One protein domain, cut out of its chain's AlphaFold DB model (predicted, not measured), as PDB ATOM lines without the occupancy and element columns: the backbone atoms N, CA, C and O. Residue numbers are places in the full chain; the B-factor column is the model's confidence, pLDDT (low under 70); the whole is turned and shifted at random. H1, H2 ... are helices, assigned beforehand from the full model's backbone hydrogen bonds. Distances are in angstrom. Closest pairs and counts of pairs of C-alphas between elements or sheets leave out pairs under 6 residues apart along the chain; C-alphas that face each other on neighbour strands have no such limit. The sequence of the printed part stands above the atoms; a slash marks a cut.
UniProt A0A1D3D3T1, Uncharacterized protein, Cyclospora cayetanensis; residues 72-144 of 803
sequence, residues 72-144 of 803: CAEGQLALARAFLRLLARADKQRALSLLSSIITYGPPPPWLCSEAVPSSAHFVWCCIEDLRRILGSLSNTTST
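This is residues 72 to 144 of the 803 residues of an uncharacterized protein of Cyclospora cayetanensis (UniProt A0A1D3D3T1). Three helices make an up-and-down bundle, each running against the one before: H1 and H2 form a V-shaped hairpin, and the longer H3 packs on both, its residues 139 to 144 sticking out. The printed part has 73 residues, all helix by class, with H1, H2 and H3 in chain order. It is only just compact, close to loose, with a radius of gyration of the C-alphas of 13.3 A, a rod of 46 by 22 by 16 A.

H1, residues 72 to 90, touches H2, residues 92 to 105, with residues 84 to 88 alone, at a steep tilt of 40 degrees, opposite ways; the closest C-alphas, of Ala 88 and Ala 95, are 5.0 A apart. H3, residues 119 to 144, touches H1 at a shallow tilt of 21 degrees, the same way; the closest C-alphas are those of Leu 77 and Phe 123, 7.0 A. H2 and H3, a hairpin, touch at 32 degrees, a shallow tilt only just short of steep, closest at C-alphas 103 and 124, 6.0 A. Every O i to N i+4 pair is within hydrogen-bond range in H1 and H2, 20 of 22 in H3.

H1 begins at C-alpha 72 (149.009, 218.513, 159.554) and measures 27.3 A, H2 19.9 A; H3, 37.6 A, ends at C-alpha 144 (139.576, 233.371, 197.172).

The printed part has no cut. The link H2 to H3 is long, residues 106 to 118; H1 to H2 is tight. Residues 72 and 107 to 121 have pLDDT under 70.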
ATOM      1  N   CYS A  72     147.844 217.665 159.294       69.62
ATOM      2  CA  CYS A  72     149.009 218.513 159.554       69.62
ATOM      3  C   CYS A  72     148.601 219.886 160.121       69.62
ATOM      4  O   CYS A  72     149.260 220.396 161.032       69.62
ATOM      5  N   ALA A  73     147.501 220.464 159.628       72.81
ATOM      6  CA  ALA A  73     146.948 221.716 160.140       72.81
ATOM      7  C   ALA A  73     146.396 221.560 161.572       72.81
ATOM      8  O   ALA A  73     146.645 222.420 162.419       72.81
ATOM      9  N   GLU A  74     145.720 220.447 161.875       73.50
ATOM     10  CA  GLU A  74     145.254 220.127 163.233       73.50
ATOM     11  C   GLU A  74     146.415 219.986 164.231       73.50
ATOM     12  O   GLU A  74     146.355 220.545 165.328       73.50
ATOM     13  N   GLY A  75     147.508 219.317 163.842       80.75
ATOM     14  CA  GLY A  75     148.707 219.202 164.681       80.75
ATOM     15  C   GLY A  75     149.366 220.554 164.985       80.75
ATOM     16  O   GLY A  75     149.753 220.817 166.126       80.75
ATOM     17  N   GLN A  76     149.443 221.447 163.993       80.19
ATOM     18  CA  GLN A  76     149.955 222.812 164.179       80.19
ATOM     19  C   GLN A  76     149.035 223.651 165.084       80.19
ATOM     20  O   GLN A  76     149.525 224.361 165.965       80.19
ATOM     21  N   LEU A  77     147.714 223.524 164.923       81.44
ATOM     22  CA  LEU A  77     146.710 224.163 165.778       81.44
ATOM     23  C   LEU A  77     146.818 223.690 167.238       81.44
ATOM     24  O   LEU A  77     146.842 224.517 168.151       81.44
ATOM     25  N   ALA A  78     146.920 222.380 167.473       81.88
ATOM     26  CA  ALA A  78     147.080 221.818 168.814       81.88
ATOM     27  C   ALA A  78     148.357 222.335 169.501       81.88
ATOM     28  O   ALA A  78     148.309 222.780 170.651       81.88
ATOM     29  N   LEU A  79     149.477 222.365 168.772       84.56
ATOM     30  CA  LEU A  79     150.759 222.857 169.274       84.56
ATOM     31  C   LEU A  79     150.732 224.366 169.578       84.56
ATOM     32  O   LEU A  79     151.217 224.787 170.628       84.56
ATOM     33  N   ALA A  80     150.102 225.182 168.726       85.81
ATOM     34  CA  ALA A  80     149.912 226.612 168.988       85.81
ATOM     35  C   ALA A  80     149.085 226.864 170.266       85.81
ATOM     36  O   ALA A  80     149.412 227.755 171.053       85.81
ATOM     37  N   ARG A  81     148.053 226.046 170.521       87.31
ATOM     38  CA  ARG A  81     147.256 226.114 171.760       87.31
ATOM     39  C   ARG A  81     148.050 225.679 172.994       87.31
ATOM     40  O   ARG A  81     147.915 226.314 174.037       87.31
ATOM     41  N   ALA A  82     148.908 224.663 172.886       88.06
ATOM     42  CA  ALA A  82     149.818 224.276 173.968       88.06
ATOM     43  C   ALA A  82     150.789 225.421 174.322       88.06
ATOM     44  O   ALA A  82     150.890 225.804 175.488       88.06
ATOM     45  N   PHE A  83     151.409 226.058 173.320       90.25
ATOM     46  CA  PHE A  83     152.243 227.251 173.529       90.25
ATOM     47  C   PHE A  83     151.476 228.410 174.181       90.25
ATOM     48  O   PHE A  83     152.005 229.047 175.089       90.25
ATOM     49  N   LEU A  84     150.225 228.664 173.783       89.94
ATOM     50  CA  LEU A  84     149.385 229.699 174.402       89.94
ATOM     51  C   LEU A  84     149.049 229.396 175.872       89.94
ATOM     52  O   LEU A  84     149.020 230.320 176.683       89.94
ATOM     53  N   ARG A  85     148.850 228.125 176.246       90.44
ATOM     54  CA  ARG A  85     148.648 227.713 177.649       90.44
ATOM     55  C   ARG A  85     149.922 227.837 178.480       90.44
ATOM     56  O   ARG A  85     149.857 228.350 179.594       90.44
ATOM     57  N   LEU A  86     151.069 227.421 177.943       92.50
ATOM     58  CA  LEU A  86     152.371 227.587 178.597       92.50
ATOM     59  C   LEU A  86     152.706 229.073 178.792       92.50
ATOM     60  O   LEU A  86     153.070 229.479 179.896       92.50
ATOM     61  N   LEU A  87     152.476 229.904 177.770       92.81
ATOM     62  CA  LEU A  87     152.608 231.356 177.882       92.81
ATOM     63  C   LEU A  87     151.645 231.921 178.934       92.81
ATOM     64  O   LEU A  87     152.065 232.740 179.733       92.81
ATOM     65  N   ALA A  88     150.394 231.454 179.005       93.94
ATOM     66  CA  ALA A  88     149.433 231.908 180.016       93.94
ATOM     67  C   ALA A  88     149.744 231.428 181.446       93.94
ATOM     68  O   ALA A  88     149.290 232.052 182.406       93.94
ATOM     69  N   ARG A  89     150.504 230.337 181.610       92.00
ATOM     70  CA  ARG A  89     151.046 229.901 182.907       92.00
ATOM     71  C   ARG A  89     152.209 230.794 183.355       92.00
ATOM     72  O   ARG A  89     152.255 231.153 184.525       92.00
ATOM     73  N   ALA A  90     153.099 231.175 182.435       94.12
ATOM     74  CA  ALA A  90     154.260 232.022 182.724       94.12
ATOM     75  C   ALA A  90     153.917 233.523 182.849       94.12
ATOM     76  O   ALA A  90     154.346 234.183 183.789       94.12
ATOM     77  N   ASP A  91     153.130 234.059 181.914       95.81
ATOM     78  CA  ASP A  91     152.710 235.460 181.843       95.81
ATOM     79  C   ASP A  91     151.288 235.566 181.261       95.81
ATOM     80  O   ASP A  91     151.053 235.578 180.045       95.81
ATOM     81  N   LYS A  92     150.306 235.692 182.165       93.38
ATOM     82  CA  LYS A  92     148.898 235.872 181.794       93.38
ATOM     83  C   LYS A  92     148.670 237.121 180.940       93.38
ATOM     84  O   LYS A  92     147.843 237.061 180.037       93.38
ATOM     85  N   GLN A  93     149.361 238.239 181.180       93.06
ATOM     86  CA  GLN A  93     149.102 239.474 180.426       93.06
ATOM     87  C   GLN A  93     149.615 239.370 178.988       93.06
ATOM     88  O   GLN A  93     148.904 239.749 178.056       93.06
ATOM     89  N   ARG A  94     150.801 238.790 178.786       91.88
ATOM     90  CA  ARG A  94     151.384 238.563 177.454       91.88
ATOM     91  C   ARG A  94     150.593 237.531 176.650       91.88
ATOM     92  O   ARG A  94     150.375 237.745 175.458       91.88
ATOM     93  N   ALA A  95     150.059 236.489 177.296       93.19
ATOM     94  CA  ALA A  95     149.117 235.562 176.664       93.19
ATOM     95  C   ALA A  95     147.786 236.228 176.272       93.19
ATOM     96  O   ALA A  95     147.327 236.053 175.144       93.19
ATOM     97  N   LEU A  96     147.183 237.028 177.165       93.75
ATOM     98  CA  LEU A  96     145.963 237.792 176.864       93.75
ATOM     99  C   LEU A  96     146.188 238.798 175.722       93.75
ATOM    100  O   LEU A  96     145.335 238.921 174.847       93.75
ATOM    101  N   SER A  97     147.338 239.477 175.697       93.00
ATOM    102  CA  SER A  97     147.723 240.414 174.634       93.00
ATOM    103  C   SER A  97     147.888 239.708 173.283       93.00
ATOM    104  O   SER A  97     147.324 240.150 172.281       93.00
ATOM    105  N   LEU A  98     148.573 238.557 173.253       90.19
ATOM    106  CA  LEU A  98     148.749 237.759 172.038       90.19
ATOM    107  C   LEU A  98     147.414 237.201 171.512       90.19
ATOM    108  O   LEU A  98     147.146 237.294 170.316       90.19
ATOM    109  N   LEU A  99     146.547 236.692 172.394       91.44
ATOM    110  CA  LEU A  99     145.197 236.242 172.028       91.44
ATOM    111  C   LEU A  99     144.327 237.392 171.511       91.44
ATOM    112  O   LEU A  99     143.670 237.243 170.484       91.44
ATOM    113  N   SER A 100     144.355 238.544 172.185       90.75
ATOM    114  CA  SER A 100     143.653 239.755 171.749       90.75
ATOM    115  C   SER A 100     144.129 240.214 170.369       90.75
ATOM    116  O   SER A 100     143.306 240.515 169.507       90.75
ATOM    117  N   SER A 101     145.442 240.184 170.118       88.94
ATOM    118  CA  SER A 101     146.041 240.467 168.810       88.94
ATOM    119  C   SER A 101     145.521 239.511 167.725       88.94
ATOM    120  O   SER A 101     144.967 239.968 166.726       88.94
ATOM    121  N   ILE A 102     145.590 238.192 167.953       86.62
ATOM    122  CA  ILE A 102     145.090 237.163 167.015       86.62
ATOM    123  C   ILE A 102     143.586 237.330 166.732       86.62
ATOM    124  O   ILE A 102     143.143 237.169 165.599       86.62
ATOM    125  N   ILE A 103     142.783 237.679 167.738       88.19
ATOM    126  CA  ILE A 103     141.335 237.879 167.563       88.19
ATOM    127  C   ILE A 103     141.036 239.203 166.834       88.19
ATOM    128  O   ILE A 103     140.112 239.256 166.026       88.19
ATOM    129  N   THR A 104     141.820 240.258 167.083       88.00
ATOM    130  CA  THR A 104     141.606 241.612 166.528       88.00
ATOM    131  C   THR A 104     142.045 241.725 165.071       88.00
ATOM    132  O   THR A 104     141.337 242.328 164.266       88.00
ATOM    133  N   TYR A 105     143.194 241.146 164.716       82.56
ATOM    134  CA  TYR A 105     143.688 241.132 163.333       82.56
ATOM    135  C   TYR A 105     143.102 239.984 162.495       82.56
ATOM    136  O   TYR A 105     143.290 239.961 161.280       82.56
ATOM    137  N   GLY A 106     142.352 239.071 163.123       78.31
ATOM    138  CA  GLY A 106     141.766 237.901 162.479       78.31
ATOM    139  C   GLY A 106     142.775 236.762 162.269       78.31
ATOM    140  O   GLY A 106     143.916 236.831 162.736       78.31
ATOM    141  N   PRO A 107     142.376 235.683 161.568       67.50
ATOM    142  CA  PRO A 107     143.316 234.626 161.219       67.50
ATOM    143  C   PRO A 107     144.449 235.208 160.356       67.50
ATOM    144  O   PRO A 107     144.199 236.110 159.550       67.50
ATOM    145  N   PRO A 108     145.690 234.702 160.486       63.09
ATOM    146  CA  PRO A 108     146.790 235.180 159.661       63.09
ATOM    147  C   PRO A 108     146.459 234.975 158.168       63.09
ATOM    148  O   PRO A 108     145.787 233.998 157.821       63.09
ATOM    149  N   PRO A 109     146.901 235.892 157.285       64.44
ATOM    150  CA  PRO A 109     146.450 235.962 155.893       64.44
ATOM    151  C   PRO A 109     146.661 234.645 155.118       64.44
ATOM    152  O   PRO A 109     147.557 233.875 155.464       64.44
ATOM    153  N   PRO A 110     145.882 234.386 154.046       56.41
ATOM    154  CA  PRO A 110     145.682 233.046 153.462       56.41
ATOM    155  C   PRO A 110     146.925 232.334 152.880       56.41
ATOM    156  O   PRO A 110     146.856 231.171 152.493       56.41
ATOM    157  N   TRP A 111     148.081 233.003 152.842       50.91
ATOM    158  CA  TRP A 111     149.384 232.409 152.520       50.91
ATOM    159  C   TRP A 111     150.096 231.772 153.734       50.91
ATOM    160  O   TRP A 111     151.076 231.051 153.551       50.91
ATOM    161  N   LEU A 112     149.612 232.009 154.962       51.97
ATOM    162  CA  LEU A 112     150.034 231.333 156.202       51.97
ATOM    163  C   LEU A 112     149.060 230.222 156.611       51.97
ATOM    164  O   LEU A 112     149.497 229.139 156.995       51.97
ATOM    165  N   CYS A 113     147.753 230.468 156.504       53.97
ATOM    166  CA  CYS A 113     146.711 229.463 156.712       53.97
ATOM    167  C   CYS A 113     145.973 229.220 155.395       53.97
ATOM    168  O   CYS A 113     145.286 230.117 154.919       53.97
ATOM    169  N   SER A 114     146.111 228.015 154.831       44.84
ATOM    170  CA  SER A 114     145.526 227.639 153.535       44.84
ATOM    171  C   SER A 114     144.049 228.030 153.432       44.84
ATOM    172  O   SER A 114     143.220 227.573 154.218       44.84
ATOM    173  N   GLU A 115     143.731 228.842 152.423       47.28
ATOM    174  CA  GLU A 115     142.400 229.405 152.156       47.28
ATOM    175  C   GLU A 115     141.311 228.333 151.948       47.28
ATOM    176  O   GLU A 115     140.130 228.588 152.169       47.28
ATOM    177  N   ALA A 116     141.714 227.112 151.579       47.78
ATOM    178  CA  ALA A 116     140.830 225.960 151.417       47.78
ATOM    179  C   ALA A 116     140.423 225.283 152.741       47.78
ATOM    180  O   ALA A 116     139.470 224.502 152.749       47.78
ATOM    181  N   VAL A 117     141.124 225.542 153.854       52.06
ATOM    182  CA  VAL A 117     140.882 224.852 155.129       52.06
ATOM    183  C   VAL A 117     140.052 225.752 156.058       52.06
ATOM    184  O   VAL A 117     140.540 226.796 156.498       52.06
ATOM    185  N   PRO A 118     138.827 225.356 156.461       53.84
ATOM    186  CA  PRO A 118     137.989 226.147 157.374       53.84
ATOM    187  C   PRO A 118     138.545 226.231 158.812       53.84
ATOM    188  O   PRO A 118     137.902 226.792 159.705       53.84
ATOM    189  N   SER A 119     139.739 225.687 159.069       60.41
ATOM    190  CA  SER A 119     140.429 225.720 160.361       60.41
ATOM    191  C   SER A 119     140.800 227.132 160.817       60.41
ATOM    192  O   SER A 119     140.938 227.348 162.016       60.41
ATOM    193  N   SER A 120     140.893 228.114 159.915       59.72
ATOM    194  CA  SER A 120     141.174 229.520 160.251       59.72
ATOM    195  C   SER A 120     140.104 230.139 161.167       59.72
ATOM    196  O   SER A 120     140.432 230.767 162.174       59.72
ATOM    197  N   ALA A 121     138.821 229.884 160.893       63.41
ATOM    198  CA  ALA A 121     137.716 230.281 161.768       63.41
ATOM    199  C   ALA A 121     137.710 229.481 163.086       63.41
ATOM    200  O   ALA A 121     137.482 230.042 164.161       63.41
ATOM    201  N   HIS A 122     138.027 228.183 163.024       74.25
ATOM    202  CA  HIS A 122     138.139 227.327 164.210       74.25
ATOM    203  C   HIS A 122     139.320 227.722 165.115       74.25
ATOM    204  O   HIS A 122     139.214 227.585 166.332       74.25
ATOM    205  N   PHE A 123     140.409 228.258 164.555       78.62
ATOM    206  CA  PHE A 123     141.547 228.802 165.295       78.62
ATOM    207  C   PHE A 123     141.135 230.038 166.093       78.62
ATOM    208  O   PHE A 123     141.325 230.049 167.306       78.62
ATOM    209  N   VAL A 124     140.474 231.019 165.466       78.00
ATOM    210  CA  VAL A 124     139.945 232.197 166.183       78.00
ATOM    211  C   VAL A 124     138.942 231.778 167.265       78.00
ATOM    212  O   VAL A 124     139.014 232.280 168.385       78.00
ATOM    213  N   TRP A 125     138.066 230.801 166.997       81.25
ATOM    214  CA  TRP A 125     137.158 230.253 168.016       81.25
ATOM    215  C   TRP A 125     137.907 229.578 169.178       81.25
ATOM    216  O   TRP A 125     137.585 229.808 170.343       81.25
ATOM    217  N   CYS A 126     138.946 228.792 168.888       84.75
ATOM    218  CA  CYS A 126     139.816 228.189 169.900       84.75
ATOM    219  C   CYS A 126     140.573 229.241 170.721       84.75
ATOM    220  O   CYS A 126     140.663 229.092 171.938       84.75
ATOM    221  N   CYS A 127     141.047 230.320 170.096       82.00
ATOM    222  CA  CYS A 127     141.656 231.456 170.784       82.00
ATOM    223  C   CYS A 127     140.654 232.186 171.687       82.00
ATOM    224  O   CYS A 127     141.005 232.507 172.817       82.00
ATOM    225  N   ILE A 128     139.406 232.393 171.252       85.50
ATOM    226  CA  ILE A 128     138.333 232.955 172.095       85.50
ATOM    227  C   ILE A 128     138.033 232.032 173.288       85.50
ATOM    228  O   ILE A 128     137.805 232.506 174.402       85.50
ATOM    229  N   GLU A 129     138.048 230.718 173.086       90.69
ATOM    230  CA  GLU A 129     137.745 229.748 174.139       90.69
ATOM    231  C   GLU A 129     138.895 229.587 175.150       90.69
ATOM    232  O   GLU A 129     138.657 229.553 176.358       90.69
ATOM    233  N   ASP A 130     140.151 229.581 174.697       88.19
ATOM    234  CA  ASP A 130     141.313 229.622 175.592       88.19
ATOM    235  C   ASP A 130     141.427 230.997 176.295       88.19
ATOM    236  O   ASP A 130     141.730 231.044 177.489       88.19
ATOM    237  N   LEU A 131     141.064 232.104 175.630       88.50
ATOM    238  CA  LEU A 131     140.929 233.437 176.241       88.50
ATOM    239  C   LEU A 131     139.914 233.429 177.395       88.50
ATOM    240  O   LEU A 131     140.233 233.894 178.492       88.50
ATOM    241  N   ARG A 132     138.718 232.856 177.191       90.62
ATOM    242  CA  ARG A 132     137.704 232.691 178.254       90.62
ATOM    243  C   ARG A 132     138.244 231.898 179.441       90.62
ATOM    244  O   ARG A 132     138.001 232.289 180.579       90.62
ATOM    245  N   ARG A 133     138.996 230.819 179.199       91.06
ATOM    246  CA  ARG A 133     139.607 229.996 180.262       91.06
ATOM    247  C   ARG A 133     140.644 230.781 181.065       91.06
ATOM    248  O   ARG A 133     140.635 230.721 182.294       91.06
ATOM    249  N   ILE A 134     141.493 231.565 180.399       89.88
ATOM    250  CA  ILE A 134     142.494 232.411 181.068       89.88
ATOM    251  C   ILE A 134     141.804 233.501 181.903       89.88
ATOM    252  O   ILE A 134     142.162 233.680 183.070       89.88
ATOM    253  N   LEU A 135     140.775 234.164 181.366       92.00
ATOM    254  CA  LEU A 135     139.985 235.169 182.091       92.00
ATOM    255  C   LEU A 135     139.204 234.568 183.277       92.00
ATOM    256  O   LEU A 135     139.237 235.130 184.370       92.00
ATOM    257  N   GLY A 136     138.598 233.388 183.117       92.81
ATOM    258  CA  GLY A 136     137.949 232.656 184.214       92.81
ATOM    259  C   GLY A 136     138.928 232.220 185.315       92.81
ATOM    260  O   GLY A 136     138.587 232.218 186.498       92.81
ATOM    261  N   SER A 137     140.185 231.927 184.961       91.25
ATOM    262  CA  SER A 137     141.233 231.665 185.960       91.25
ATOM    263  C   SER A 137     141.568 232.901 186.808       91.25
ATOM    264  O   SER A 137     141.977 232.754 187.958       91.25
ATOM    265  N   LEU A 138     141.403 234.109 186.255       88.81
ATOM    266  CA  LEU A 138     141.699 235.373 186.936       88.81
ATOM    267  C   LEU A 138     140.589 235.751 187.928       88.81
ATOM    268  O   LEU A 138     140.899 236.102 189.070       88.81
ATOM    269  N   SER A 139     139.313 235.593 187.554       90.25
ATOM    270  CA  SER A 139     138.181 235.856 188.461       90.25
ATOM    271  C   SER A 139     138.208 234.973 189.717       90.25
ATOM    272  O   SER A 139     137.914 235.448 190.818       90.25
ATOM    273  N   ASN A 140     138.629 233.713 189.576       86.12
ATOM    274  CA  ASN A 140     138.671 232.752 190.683       86.12
ATOM    275  C   ASN A 140     139.794 233.066 191.694       86.12
ATOM    276  O   ASN A 140     139.622 232.864 192.900       86.12
ATOM    277  N   THR A 141     140.922 233.624 191.236       82.06
ATOM    278  CA  THR A 141     141.990 234.080 192.145       82.06
ATOM    279  C   THR A 141     141.556 235.261 193.021       82.06
ATOM    280  O   THR A 141     141.917 235.308 194.197       82.06
ATOM    281  N   THR A 142     140.729 236.179 192.507       76.69
ATOM    282  CA  THR A 142     140.239 237.337 193.282       76.69
ATOM    283  C   THR A 142     139.264 236.968 194.403       76.69
ATOM    284  O   THR A 142     139.410 237.470 195.519       76.69
ATOM    285  N   SER A 143     138.296 236.077 194.160       80.38
ATOM    286  CA  SER A 143     137.275 235.716 195.164       80.38
ATOM    287  C   SER A 143     137.854 234.957 196.364       80.38
ATOM    288  O   SER A 143     137.436 235.169 197.507       80.38
ATOM    289  N   THR A 144     138.862 234.117 196.122       73.44
ATOM    290  CA  THR A 144     139.576 233.371 197.172       73.44
ATOM    291  C   THR A 144     140.336 234.309 198.118       73.44
ATOM    292  O   THR A 144     140.324 234.118 199.339       73.44
TER     293      THR A 144